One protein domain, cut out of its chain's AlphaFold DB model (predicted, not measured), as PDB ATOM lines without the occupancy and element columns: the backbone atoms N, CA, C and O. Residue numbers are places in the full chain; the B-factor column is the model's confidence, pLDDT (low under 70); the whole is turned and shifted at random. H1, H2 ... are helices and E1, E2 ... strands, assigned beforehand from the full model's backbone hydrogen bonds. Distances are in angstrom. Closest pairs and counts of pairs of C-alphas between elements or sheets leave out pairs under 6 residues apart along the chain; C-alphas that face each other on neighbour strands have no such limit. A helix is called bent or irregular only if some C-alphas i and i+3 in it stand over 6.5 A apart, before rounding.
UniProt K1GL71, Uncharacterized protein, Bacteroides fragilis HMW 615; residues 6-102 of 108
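Overview. This is residues 6 to 102 of the 108 residues of an uncharacterized protein of Bacteroides fragilis HMW 615 (UniProt K1GL71). A strongly twisted sheet of four strands has one long helix, H1, laid along one of its faces, and residues 35 to 43, of which 35 to 39 belong to H1, stick out beyond the rest. The short helix H2 only grazes the sheet, and the short H3 lies on the opposite face from H1. The printed part has 97 residues with three named helices and four named strands, in the order H1, H2, E1, E2, E3, E4, H3; the class is mixed, helices and strands. The sheet's order is E1, E2, E3, E4, antiparallel throughout. The whole is a rod spanning 52 by 25 by 20 A, only just compact and close to loose, with a radius of gyration of the C-alphas of 14.8 A.

Along the chain. Look first at the sheet: E1 is residues 60 to 63, E2 residues 66 to 71, 15.9 A long, E3 residues 76 to 83, 22.5 A, and E4 residues 88 to 96, 24.2 A, ending at C-alpha 96 at (28.517, 36.678, 4.075). Find C-alpha 6 at (31.956, 36.006, -11.324); from there H1, residues 6 to 39, runs 50.0 A to C-alpha 39 at (7.086, 1.965, 15.601). H1 is neither bent nor irregular, but only just: C-alphas 13 and 16 are 6.1 A apart. H2 is residues 50 to 55 and H3 residues 97 to 100.

Arrangement. E1 to E4 form a meander, each strand the antiparallel neighbour of the one before, with edge strands E1 and E4. In the hairpin E1 and E2, look at N 68 and O 60, 2.8 A apart; in E2 and E3, N 67 and O 80, 2.8 A; in E3 and E4, N 81 and O 90, 2.8 A; each is within hydrogen-bond range. H1 is on the sheet at a height of 7.7 A, over E3, and only just along the strands, at 28 degrees to E3 on the local plane. The closest C-alphas of H1 and E4 are those of Met 23 and Ile 89, 7.2 A apart. H2 grazes the sheet with residues 50 to 53 and is near H1, with 7 pairs of C-alphas within 10 A. H3 is on the sheet at a height of 8.1 A; its closest C-alphas with E3 are those of His 97 and Tyr 76, 5.4 A apart. H1 and H3 are apart. In H2 every O i to N i+4 pair is within hydrogen-bond range, in H1 27 of 30, and H3 is too short for such a pair.

Size, cuts and confidence. The two C-alphas farthest apart are those of Asp 6 and Ile 41, 53.0 A. The printed part has no cut, and no link is long. Confidence is low, with pLDDT under 70, at 38 residues, among them 6 to 18, 36 to 51 and 84 to 87; the mean of the printed part is 71.0.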
ATOM      1  N   ASP A   6      31.570  37.417 -11.145       47.19
ATOM      2  CA  ASP A   6      31.956  36.006 -11.324       47.19
ATOM      3  C   ASP A   6      31.949  35.216 -10.004       47.19
ATOM      4  O   ASP A   6      31.739  34.008  -9.987       47.19
ATOM      5  N   ALA A   7      32.115  35.889  -8.861       45.56
ATOM      6  CA  ALA A   7      31.978  35.233  -7.563       45.56
ATOM      7  C   ALA A   7      30.507  34.936  -7.238       45.56
ATOM      8  O   ALA A   7      30.213  33.873  -6.705       45.56
ATOM      9  N   ARG A   8      29.583  35.848  -7.571       46.00
ATOM     10  CA  ARG A   8      28.158  35.728  -7.235       46.00
ATOM     11  C   ARG A   8      27.473  34.604  -8.018       46.00
ATOM     12  O   ARG A   8      26.729  33.847  -7.411       46.00
ATOM     13  N   SER A   9      27.807  34.424  -9.297       43.66
ATOM     14  CA  SER A   9      27.314  33.312 -10.124       43.66
ATOM     15  C   SER A   9      27.889  31.954  -9.702       43.66
ATOM     16  O   SER A   9      27.141  30.997  -9.556       43.66
ATOM     17  N   VAL A  10      29.191  31.866  -9.394       46.88
ATOM     18  CA  VAL A  10      29.810  30.618  -8.892       46.88
ATOM     19  C   VAL A  10      29.305  30.254  -7.490       46.88
ATOM     20  O   VAL A  10      29.214  29.076  -7.138       46.88
ATOM     21  N   LEU A  11      28.978  31.253  -6.665       48.56
ATOM     22  CA  LEU A  11      28.321  31.055  -5.373       48.56
ATOM     23  C   LEU A  11      26.877  30.587  -5.567       48.56
ATOM     24  O   LEU A  11      26.503  29.598  -4.952       48.56
ATOM     25  N   GLU A  12      26.101  31.213  -6.451       50.81
ATOM     26  CA  GLU A  12      24.741  30.774  -6.787       50.81
ATOM     27  C   GLU A  12      24.688  29.412  -7.493       50.81
ATOM     28  O   GLU A  12      23.661  28.761  -7.398       50.81
ATOM     29  N   GLU A  13      25.767  28.916  -8.110       51.16
ATOM     30  CA  GLU A  13      25.834  27.546  -8.655       51.16
ATOM     31  C   GLU A  13      26.313  26.489  -7.646       51.16
ATOM     32  O   GLU A  13      25.848  25.347  -7.673       51.16
ATOM     33  N   LYS A  14      27.228  26.832  -6.724       56.19
ATOM     34  CA  LYS A  14      27.777  25.873  -5.738       56.19
ATOM     35  C   LYS A  14      26.999  25.816  -4.425       56.19
ATOM     36  O   LYS A  14      26.938  24.758  -3.800       56.19
ATOM     37  N   ILE A  15      26.390  26.922  -3.998       62.50
ATOM     38  CA  ILE A  15      25.545  26.974  -2.796       62.50
ATOM     39  C   ILE A  15      24.318  26.052  -2.923       62.50
ATOM     40  O   ILE A  15      24.069  25.330  -1.960       62.50
ATOM     41  N   PRO A  16      23.608  25.956  -4.068       65.88
ATOM     42  CA  PRO A  16      22.519  24.997  -4.238       65.88
ATOM     43  C   PRO A  16      22.962  23.554  -4.051       65.88
ATOM     44  O   PRO A  16      22.216  22.777  -3.478       65.88
ATOM     45  N   GLN A  17      24.173  23.184  -4.482       63.16
ATOM     46  CA  GLN A  17      24.675  21.818  -4.311       63.16
ATOM     47  C   GLN A  17      24.934  21.499  -2.835       63.16
ATOM     48  O   GLN A  17      24.541  20.439  -2.354       63.16
ATOM     49  N   VAL A  18      25.539  22.429  -2.091       65.06
ATOM     50  CA  VAL A  18      25.761  22.275  -0.643       65.06
ATOM     51  C   VAL A  18      24.432  22.256   0.112       65.06
ATOM     52  O   VAL A  18      24.221  21.392   0.957       65.06
ATOM     53  N   ILE A  19      23.509  23.155  -0.238       70.25
ATOM     54  CA  ILE A  19      22.143  23.170   0.290       70.25
ATOM     55  C   ILE A  19      21.439  21.850  -0.017       70.25
ATOM     56  O   ILE A  19      20.821  21.286   0.875       70.25
ATOM     57  N   PHE A  20      21.561  21.321  -1.234       66.50
ATOM     58  CA  PHE A  20      20.950  20.058  -1.633       66.50
ATOM     59  C   PHE A  20      21.517  18.884  -0.836       66.50
ATOM     60  O   PHE A  20      20.754  18.035  -0.392       66.50
ATOM     61  N   VAL A  21      22.830  18.847  -0.585       68.94
ATOM     62  CA  VAL A  21      23.454  17.832   0.280       68.94
ATOM     63  C   VAL A  21      22.946  17.948   1.719       68.94
ATOM     64  O   VAL A  21      22.556  16.938   2.302       68.94
ATOM     65  N   ILE A  22      22.888  19.162   2.279       72.19
ATOM     66  CA  ILE A  22      22.373  19.398   3.638       72.19
ATOM     67  C   ILE A  22      20.900  18.992   3.720       72.19
ATOM     68  O   ILE A  22      20.530  18.207   4.586       72.19
ATOM     69  N   MET A  23      20.068  19.455   2.786       71.75
ATOM     70  CA  MET A  23      18.646  19.126   2.719       71.75
ATOM     71  C   MET A  23      18.419  17.631   2.527       71.75
ATOM     72  O   MET A  23      17.546  17.076   3.179       71.75
ATOM     73  N   LYS A  24      19.199  16.960   1.673       71.19
ATOM     74  CA  LYS A  24      19.069  15.521   1.427       71.19
ATOM     75  C   LYS A  24      19.440  14.713   2.666       71.19
ATOM     76  O   LYS A  24      18.674  13.838   3.051       71.19
ATOM     77  N   ASN A  25      20.562  15.028   3.314       71.69
ATOM     78  CA  ASN A  25      20.988  14.342   4.536       71.69
ATOM     79  C   ASN A  25      20.015  14.591   5.694       71.69
ATOM     80  O   ASN A  25      19.634  13.648   6.383       71.69
ATOM     81  N   LEU A  26      19.551  15.831   5.869       71.31
ATOM     82  CA  LEU A  26      18.600  16.166   6.926       71.31
ATOM     83  C   LEU A  26      17.214  15.553   6.655       71.31
ATOM     84  O   LEU A  26      16.594  15.033   7.572       71.31
ATOM     85  N   CYS A  27      16.746  15.538   5.402       70.50
ATOM     86  CA  CYS A  27      15.482  14.908   5.010       70.50
ATOM     87  C   CYS A  27      15.517  13.384   5.198       70.50
ATOM     88  O   CYS A  27      14.599  12.826   5.793       70.50
ATOM     89  N   LEU A  28      16.601  12.718   4.784       71.44
ATOM     90  CA  LEU A  28      16.806  11.286   5.036       71.44
ATOM     91  C   LEU A  28      16.804  10.978   6.538       71.44
ATOM     92  O   LEU A  28      16.196   9.998   6.965       71.44
ATOM     93  N   LYS A  29      17.435  11.836   7.351       72.38
ATOM     94  CA  LYS A  29      17.448  11.694   8.810       72.38
ATOM     95  C   LYS A  29      16.045  11.862   9.395       72.38
ATOM     96  O   LYS A  29      15.615  11.014  10.170       72.38
ATOM     97  N   LEU A  30      15.305  12.887   8.968       67.94
ATOM     98  CA  LEU A  30      13.915  13.124   9.369       67.94
ATOM     99  C   LEU A  30      12.989  11.967   8.968       67.94
ATOM    100  O   LEU A  30      12.172  11.546   9.782       67.94
ATOM    101  N   GLN A  31      13.148  11.404   7.766       70.44
ATOM    102  CA  GLN A  31      12.400  10.220   7.331       70.44
ATOM    103  C   GLN A  31      12.722   8.994   8.188       70.44
ATOM    104  O   GLN A  31      11.814   8.285   8.612       70.44
ATOM    105  N   MET A  32      13.999   8.752   8.487       71.62
ATOM    106  CA  MET A  32      14.400   7.629   9.335       71.62
ATOM    107  C   MET A  32      13.840   7.772  10.754       71.62
ATOM    108  O   MET A  32      13.310   6.816  11.315       71.62
ATOM    109  N   LEU A  33      13.914   8.973  11.325       67.81
ATOM    110  CA  LEU A  33      13.369   9.276  12.646       67.81
ATOM    111  C   LEU A  33      11.847   9.145  12.681       67.81
ATOM    112  O   LEU A  33      11.312   8.628  13.656       67.81
ATOM    113  N   TRP A  34      11.157   9.554  11.615       66.88
ATOM    114  CA  TRP A  34       9.720   9.351  11.454       66.88
ATOM    115  C   TRP A  34       9.348   7.864  11.460       66.88
ATOM    116  O   TRP A  34       8.462   7.463  12.212       66.88
ATOM    117  N   GLU A  35      10.055   7.023  10.700       71.94
ATOM    118  CA  GLU A  35       9.802   5.574  10.680       71.94
ATOM    119  C   GLU A  35      10.120   4.902  12.028       71.94
ATOM    120  O   GLU A  35       9.377   4.032  12.485       71.94
ATOM    121  N   ILE A  36      11.170   5.347  12.727       68.56
ATOM    122  CA  ILE A  36      11.494   4.865  14.080       68.56
ATOM    123  C   ILE A  36      10.420   5.296  15.091       68.56
ATOM    124  O   ILE A  36       9.981   4.486  15.913       68.56
ATOM    125  N   ALA A  37       9.975   6.553  15.032       65.38
ATOM    126  CA  ALA A  37       8.947   7.100  15.917       65.38
ATOM    127  C   ALA A  37       7.572   6.463  15.672       65.38
ATOM    128  O   ALA A  37       6.804   6.278  16.607       65.38
ATOM    129  N   LYS A  38       7.278   6.055  14.435       67.94
ATOM    130  CA  LYS A  38       6.043   5.348  14.074       67.94
ATOM    131  C   LYS A  38       5.926   3.972  14.739       67.94
ATOM    132  O   LYS A  38       4.816   3.526  15.018       67.94
ATOM    133  N   HIS A  39       7.052   3.306  15.004       66.06
ATOM    134  CA  HIS A  39       7.086   1.965  15.601       66.06
ATOM    135  C   HIS A  39       7.319   1.942  17.118       66.06
ATOM    136  O   HIS A  39       7.072   0.917  17.754       66.06
ATOM    137  N   ARG A  40       7.768   3.044  17.728       55.62
ATOM    138  CA  ARG A  40       7.903   3.163  19.185       55.62
ATOM    139  C   ARG A  40       6.780   4.034  19.744       55.62
ATOM    140  O   ARG A  40       6.651   5.187  19.368       55.62
ATOM    141  N   ILE A  41       6.035   3.521  20.728       57.88
ATOM    142  CA  ILE A  41       5.110   4.299  21.581       57.88
ATOM    143  C   ILE A  41       5.932   5.204  22.522       57.88
ATOM    144  O   ILE A  41       5.879   5.094  23.745       57.88
ATOM    145  N   HIS A  42       6.784   6.057  21.964       49.91
ATOM    146  CA  HIS A  42       7.512   7.054  22.722       49.91
ATOM    147  C   HIS A  42       7.326   8.402  22.045       49.91
ATOM    148  O   HIS A  42       7.722   8.611  20.904       49.91
ATOM    149  N   SER A  43       6.637   9.258  22.792       51.94
ATOM    150  CA  SER A  43       6.263  10.635  22.504       51.94
ATOM    151  C   SER A  43       7.193  11.363  21.510       51.94
ATOM    152  O   SER A  43       8.406  11.384  21.734       51.94
ATOM    153  N   PRO A  44       6.654  12.032  20.469       50.94
ATOM    154  CA  PRO A  44       7.413  12.725  19.417       50.94
ATOM    155  C   PRO A  44       8.111  14.019  19.891       50.94
ATOM    156  O   PRO A  44       8.323  14.944  19.112       50.94
ATOM    157  N   LEU A  45       8.447  14.132  21.177       50.59
ATOM    158  CA  LEU A  45       8.779  15.410  21.805       50.59
ATOM    159  C   LEU A  45      10.262  15.778  21.848       50.59
ATOM    160  O   LEU A  45      10.559  16.882  22.287       50.59
ATOM    161  N   LEU A  46      11.207  14.936  21.425       49.38
ATOM    162  CA  LEU A  46      12.629  15.255  21.626       49.38
ATOM    163  C   LEU A  46      13.518  14.835  20.457       49.38
ATOM    164  O   LEU A  46      14.491  14.110  20.640       49.38
ATOM    165  N   LEU A  47      13.259  15.392  19.274       52.91
ATOM    166  CA  LEU A  47      14.364  15.690  18.361       52.91
ATOM    167  C   LEU A  47      15.139  16.863  18.957       52.91
ATOM    168  O   LEU A  47      14.892  18.025  18.649       52.91
ATOM    169  N   LYS A  48      15.998  16.550  19.931       57.12
ATOM    170  CA  LYS A  48      16.888  17.529  20.554       57.12
ATOM    171  C   LYS A  48      17.834  18.073  19.489       57.12
ATOM    172  O   LYS A  48      18.379  17.310  18.693       57.12
ATOM    173  N   ASP A  49      18.128  19.369  19.578       59.47
ATOM    174  CA  ASP A  49      19.138  20.081  18.778       59.47
ATOM    175  C   ASP A  49      20.488  19.342  18.677       59.47
ATOM    176  O   ASP A  49      21.261  19.545  17.739       59.47
ATOM    177  N   SER A  50      20.768  18.450  19.635       60.62
ATOM    178  CA  SER A  50      21.944  17.587  19.659       60.62
ATOM    179  C   SER A  50      22.096  16.704  18.421       60.62
ATOM    180  O   SER A  50      23.226  16.491  18.002       60.62
ATOM    181  N   GLU A  51      21.016  16.200  17.814       68.31
ATOM    182  CA  GLU A  51      21.147  15.286  16.666       68.31
ATOM    183  C   GLU A  51      21.655  15.995  15.408       68.31
ATOM    184  O   GLU A  51      22.506  15.460  14.699       68.31
ATOM    185  N   ILE A  52      21.218  17.237  15.177       71.62
ATOM    186  CA  ILE A  52      21.717  18.048  14.057       71.62
ATOM    187  C   ILE A  52      23.194  18.384  14.254       71.62
ATOM    188  O   ILE A  52      23.959  18.346  13.294       71.62
ATOM    189  N   LYS A  53      23.625  18.658  15.491       72.44
ATOM    190  CA  LYS A  53      25.045  18.890  15.794       72.44
ATOM    191  C   LYS A  53      25.925  17.654  15.598       72.44
ATOM    192  O   LYS A  53      27.113  17.822  15.346       72.44
ATOM    193  N   VAL A  54      25.382  16.441  15.707       73.12
ATOM    194  CA  VAL A  54      26.142  15.213  15.414       73.12
ATOM    195  C   VAL A  54      26.437  15.116  13.920       73.12
ATOM    196  O   VAL A  54      27.578  14.864  13.539       73.12
ATOM    197  N   ASP A  55      25.430  15.356  13.078       70.88
ATOM    198  CA  ASP A  55      25.583  15.260  11.624       70.88
ATOM    199  C   ASP A  55      26.319  16.487  11.042       70.88
ATOM    200  O   ASP A  55      27.063  16.378  10.066       70.88
ATOM    201  N   PHE A  56      26.151  17.658  11.664       74.75
ATOM    202  CA  PHE A  56      26.763  18.920  11.254       74.75
ATOM    203  C   PHE A  56      27.373  19.662  12.458       74.75
ATOM    204  O   PHE A  56      26.773  20.611  12.977       74.75
ATOM    205  N   PRO A  57      28.595  19.294  12.885       75.75
ATOM    206  CA  PRO A  57      29.220  19.830  14.099       75.75
ATOM    207  C   PRO A  57      29.550  21.321  14.021       75.75
ATOM    208  O   PRO A  57      29.687  21.983  15.045       75.75
ATOM    209  N   THR A  58      29.656  21.866  12.809       80.19
ATOM    210  CA  THR A  58      29.913  23.287  12.552       80.19
ATOM    211  C   THR A  58      28.644  24.141  12.539       80.19
ATOM    212  O   THR A  58      28.720  25.316  12.178       80.19
ATOM    213  N   THR A  59      27.490  23.563  12.881       82.31
ATOM    214  CA  THR A  59      26.204  24.265  12.891       82.31
ATOM    215  C   THR A  59      25.979  24.961  14.220       82.31
ATOM    216  O   THR A  59      26.029  24.339  15.288       82.31
ATOM    217  N   ASP A  60      25.648  26.241  14.133       84.06
ATOM    218  CA  ASP A  60      25.270  27.056  15.276       84.06
ATOM    219  C   ASP A  60      23.738  27.081  15.403       84.06
ATOM    220  O   ASP A  60      23.021  27.271  14.419       84.06
ATOM    221  N   TYR A  61      23.227  26.873  16.618       83.56
ATOM    222  CA  TYR A  61      21.804  27.012  16.934       83.56
ATOM    223  C   TYR A  61      21.589  28.333  17.663       83.56
ATOM    224  O   TYR A  61      22.168  28.543  18.728       83.56
ATOM    225  N   VAL A  62      20.772  29.218  17.091       79.38
ATOM    226  CA  VAL A  62      20.543  30.571  17.633       79.38
ATOM    227  C   VAL A  62      19.231  30.681  18.417       79.38
ATOM    228  O   VAL A  62      18.980  31.683  19.078       79.38
ATOM    229  N   GLY A  63      18.428  29.617  18.448       75.56
ATOM    230  CA  GLY A  63      17.119  29.618  19.098       75.56
ATOM    231  C   GLY A  63      15.985  29.752  18.089       75.56
ATOM    232  O   GLY A  63      16.213  29.941  16.900       75.56
ATOM    233  N   ASN A  64      14.747  29.586  18.559       78.50
ATOM    234  CA  ASN A  64      13.529  29.669  17.743       78.50
ATOM    235  C   ASN A  64      13.560  28.802  16.457       78.50
ATOM    236  O   ASN A  64      12.968  29.162  15.442       78.50
ATOM    237  N   GLN A  65      14.243  27.647  16.511       79.56
ATOM    238  CA  GLN A  65      14.428  26.702  15.394       79.56
ATOM    239  C   GLN A  65      15.319  27.217  14.249       79.56
ATOM    240  O   GLN A  65      15.305  26.631  13.164       79.56
ATOM    241  N   TYR A  66      16.103  28.276  14.479       85.38
ATOM    242  CA  TYR A  66      17.086  28.788  13.524       85.38
ATOM    243  C   TYR A  66      18.428  28.068  13.669       85.38
ATOM    244  O   TYR A  66      19.031  28.036  14.746       85.38
ATOM    245  N   TYR A  67      18.913  27.546  12.547       85.44
ATOM    246  CA  TYR A  67      20.209  26.896  12.404       85.44
ATOM    247  C   TYR A  67      21.064  27.670  11.404       85.44
ATOM    248  O   TYR A  67      20.592  28.040  10.324       85.44
ATOM    249  N   ILE A  68      22.325  27.900  11.758       86.25
ATOM    250  CA  ILE A  68      23.306  28.571  10.913       86.25
ATOM    251  C   ILE A  68      24.386  27.586  10.499       86.25
ATOM    252  O   ILE A  68      25.104  27.036  11.330       86.25
ATOM    253  N   PHE A  69      24.523  27.414   9.189       84.88
ATOM    254  CA  PHE A  69      25.538  26.566   8.582       84.88
ATOM    255  C   PHE A  69      26.685  27.400   8.022       84.88
ATOM    256  O   PHE A  69      26.473  28.382   7.300       84.88
ATOM    257  N   ASN A  70      27.910  26.959   8.304       84.69
ATOM    258  CA  ASN A  70      29.133  27.595   7.822       84.69
ATOM    259  C   ASN A  70      29.511  27.044   6.451       84.69
ATOM    260  O   ASN A  70      29.823  25.863   6.309       84.69
ATOM    261  N   ILE A  71      29.517  27.907   5.436       81.94
ATOM    262  CA  ILE A  71      29.783  27.520   4.048       81.94
ATOM    263  C   ILE A  71      31.113  28.121   3.579       81.94
ATOM    264  O   ILE A  71      31.450  29.269   3.883       81.94
ATOM    265  N   LYS A  72      31.871  27.330   2.802       78.88
ATOM    266  CA  LYS A  72      33.134  27.729   2.151       78.88
ATOM    267  C   LYS A  72      34.192  28.222   3.152       78.88
ATOM    268  O   LYS A  72      34.751  29.299   2.971       78.88
ATOM    269  N   GLY A  73      34.448  27.466   4.222       74.50
ATOM    270  CA  GLY A  73      35.461  27.826   5.226       74.50
ATOM    271  C   GLY A  73      35.109  29.084   6.027       74.50
ATOM    272  O   GLY A  73      35.949  29.960   6.181       74.50
ATOM    273  N   ASN A  74      33.858  29.181   6.497       77.44
ATOM    274  CA  ASN A  74      33.332  30.283   7.322       77.44
ATOM    275  C   ASN A  74      33.167  31.646   6.612       77.44
ATOM    276  O   ASN A  74      32.936  32.671   7.248       77.44
ATOM    277  N   ASN A  75      33.242  31.670   5.280       79.81
ATOM    278  CA  ASN A  75      33.029  32.894   4.505       79.81
ATOM    279  C   ASN A  75      31.543  33.285   4.407       79.81
ATOM    280  O   ASN A  75      31.216  34.467   4.270       79.81
ATOM    281  N   TYR A  76      30.652  32.293   4.477       83.06
ATOM    282  CA  TYR A  76      29.208  32.465   4.334       83.06
ATOM    283  C   TYR A  76      28.461  31.765   5.464       83.06
ATOM    284  O   TYR A  76      28.881  30.707   5.941       83.06
ATOM    285  N   ARG A  77      27.327  32.353   5.839       85.56
ATOM    286  CA  ARG A  77      26.369  31.840   6.810       85.56
ATOM    287  C   ARG A  77      25.050  31.575   6.090       85.56
ATOM    288  O   ARG A  77      24.467  32.470   5.472       85.56
ATOM    289  N   LEU A  78      24.607  30.325   6.141       87.12
ATOM    290  CA  LEU A  78      23.306  29.892   5.645       87.12
ATOM    291  C   LEU A  78      22.363  29.766   6.837       87.12
ATOM    292  O   LEU A  78      22.555  28.896   7.680       87.12
ATOM    293  N   ILE A  79      21.356  30.631   6.882       86.88
ATOM    294  CA  ILE A  79      20.338  30.665   7.927       86.88
ATOM    295  C   ILE A  79      19.143  29.845   7.451       86.88
ATOM    296  O   ILE A  79      18.517  30.175   6.435       86.88
ATOM    297  N   VAL A  80      18.801  28.797   8.194       85.88
ATOM    298  CA  VAL A  80      17.638  27.952   7.916       85.88
ATOM    299  C   VAL A  80      16.782  27.760   9.157       85.88
ATOM    300  O   VAL A  80      17.269  27.822  10.280       85.88
ATOM    301  N   VAL A  81      15.504  27.484   8.940       84.50
ATOM    302  CA  VAL A  81      14.563  27.083   9.982       84.50
ATOM    303  C   VAL A  81      14.162  25.637   9.739       84.50
ATOM    304  O   VAL A  81      13.640  25.312   8.671       84.50
ATOM    305  N   VAL A  82      14.385  24.770  10.726       78.25
ATOM    306  CA  VAL A  82      14.016  23.349  10.640       78.25
ATOM    307  C   VAL A  82      12.739  23.118  11.438       78.25
ATOM    308  O   VAL A  82      12.701  23.283  12.655       78.25
ATOM    309  N   LYS A  83      11.665  22.736  10.745       78.44
ATOM    310  CA  LYS A  83      10.361  22.424  11.336       78.44
ATOM    311  C   LYS A  83      10.223  20.912  11.472       78.44
ATOM    312  O   LYS A  83       9.608  20.272  10.625       78.44
ATOM    313  N   PHE A  84      10.761  20.352  12.557       69.88
ATOM    314  CA  PHE A  84      10.727  18.907  12.830       69.88
ATOM    315  C   PHE A  84       9.318  18.309  12.794       69.88
ATOM    316  O   PHE A  84       9.129  17.245  12.220       69.88
ATOM    317  N   THR A  85       8.318  19.018  13.333       66.44
ATOM    318  CA  THR A  85       6.915  18.560  13.363       66.44
ATOM    319  C   THR A  85       6.346  18.296  11.972       66.44
ATOM    320  O   THR A  85       5.503  17.424  11.811       66.44
ATOM    321  N   MET A  86       6.802  19.055  10.975       66.88
ATOM    322  CA  MET A  86       6.309  18.963   9.602       66.88
ATOM    323  C   MET A  86       7.339  18.334   8.648       66.88
ATOM    324  O   MET A  86       7.044  18.145   7.476       66.88
ATOM    325  N   GLY A  87       8.557  18.046   9.119       67.56
ATOM    326  CA  GLY A  87       9.654  17.535   8.294       67.56
ATOM    327  C   GLY A  87      10.198  18.525   7.251       67.56
ATOM    328  O   GLY A  87      10.878  18.105   6.319       67.56
ATOM    329  N   TYR A  88       9.915  19.827   7.382       72.56
ATOM    330  CA  TYR A  88      10.335  20.843   6.407       72.56
ATOM    331  C   TYR A  88      11.570  21.624   6.851       72.56
ATOM    332  O   TYR A  88      11.769  21.912   8.034       72.56
ATOM    333  N   ILE A  89      12.360  22.037   5.861       76.81
ATOM    334  CA  ILE A  89      13.540  22.887   6.026       76.81
ATOM    335  C   ILE A  89      13.316  24.141   5.196       76.81
ATOM    336  O   ILE A  89      13.168  24.069   3.977       76.81
ATOM    337  N   PHE A  90      13.297  25.293   5.855       80.25
ATOM    338  CA  PHE A  90      13.103  26.585   5.214       80.25
ATOM    339  C   PHE A  90      14.420  27.338   5.170       80.25
ATOM    340  O   PHE A  90      14.989  27.662   6.209       80.25
ATOM    341  N   ILE A  91      14.891  27.666   3.973       83.12
ATOM    342  CA  ILE A  91      16.058  28.533   3.810       83.12
ATOM    343  C   ILE A  91      15.579  29.972   3.945       83.12
ATOM    344  O   ILE A  91      14.773  30.438   3.143       83.12
ATOM    345  N   ARG A  92      16.048  30.672   4.981       85.19
ATOM    346  CA  ARG A  92      15.675  32.069   5.221       85.19
ATOM    347  C   ARG A  92      16.564  33.007   4.432       85.19
ATOM    348  O   ARG A  92      16.071  33.864   3.707       85.19
ATOM    349  N   LYS A  93      17.880  32.860   4.594       81.31
ATOM    350  CA  LYS A  93      18.847  33.774   3.991       81.31
ATOM    351  C   LYS A  93      20.217  33.129   3.868       81.31
ATOM    352  O   LYS A  93      20.644  32.383   4.746       81.31
ATOM    353  N   VAL A  94      20.921  33.474   2.798       83.12
ATOM    354  CA  VAL A  94      22.351  33.205   2.647       83.12
ATOM    355  C   VAL A  94      23.067  34.541   2.657       83.12
ATOM    356  O   VAL A  94      22.685  35.446   1.920       83.12
ATOM    357  N   CYS A  95      24.066  34.687   3.518       82.50
ATOM    358  CA  CYS A  95      24.790  35.943   3.677       82.50
ATOM    359  C   CYS A  95      26.277  35.692   3.928       82.50
ATOM    360  O   CYS A  95      26.694  34.593   4.298       82.50
ATOM    361  N   THR A  96      27.102  36.703   3.683       85.62
ATOM    362  CA  THR A  96      28.517  36.678   4.075       85.62
ATOM    363  C   THR A  96      28.658  36.844   5.587       85.62
ATOM    364  O   THR A  96      27.769  37.391   6.235       85.62
ATOM    365  N   HIS A  97      29.803  36.463   6.158       83.19
ATOM    366  CA  HIS A  97      30.079  36.718   7.581       83.19
ATOM    367  C   HIS A  97      29.894  38.200   7.963       83.19
ATOM    368  O   HIS A  97      29.349  38.518   9.013       83.19
ATOM    369  N   LYS A  98      30.309  39.124   7.086       82.94
ATOM    370  CA  LYS A  98      30.196  40.572   7.328       82.94
ATOM    371  C   LYS A  98      28.757  41.080   7.310       82.94
ATOM    372  O   LYS A  98      28.454  42.091   7.934       82.94
ATOM    373  N   GLU A  99      27.897  40.446   6.522       82.62
ATOM    374  CA  GLU A  99      26.470  40.758   6.493       82.62
ATOM    375  C   GLU A  99      25.760  40.132   7.684       82.62
ATOM    376  O   GLU A  99      24.901  40.782   8.265       82.62
ATOM    377  N   TYR A 100      26.153  38.914   8.069       82.44
ATOM    378  CA  TYR A 100      25.632  38.233   9.247       82.44
ATOM    379  C   TYR A 100      25.834  39.061  10.522       82.44
ATOM    380  O   TYR A 100      24.871  39.269  11.246       82.44
ATOM    381  N   ASP A 101      27.024  39.637  10.736       82.31
ATOM    382  CA  ASP A 101      27.307  40.496  11.903       82.31
ATOM    383  C   ASP A 101      26.392  41.731  12.007       82.31
ATOM    384  O   ASP A 101      26.260  42.323  13.075       82.31
ATOM    385  N   LYS A 102      25.767  42.149  10.900       83.75
ATOM    386  CA  LYS A 102      24.847  43.296  10.864       83.75
ATOM    387  C   LYS A 102      23.386  42.896  11.043       83.75
ATOM    388  O   LYS A 102      22.529  43.773  11.108       83.75
TER     389      LYS A 102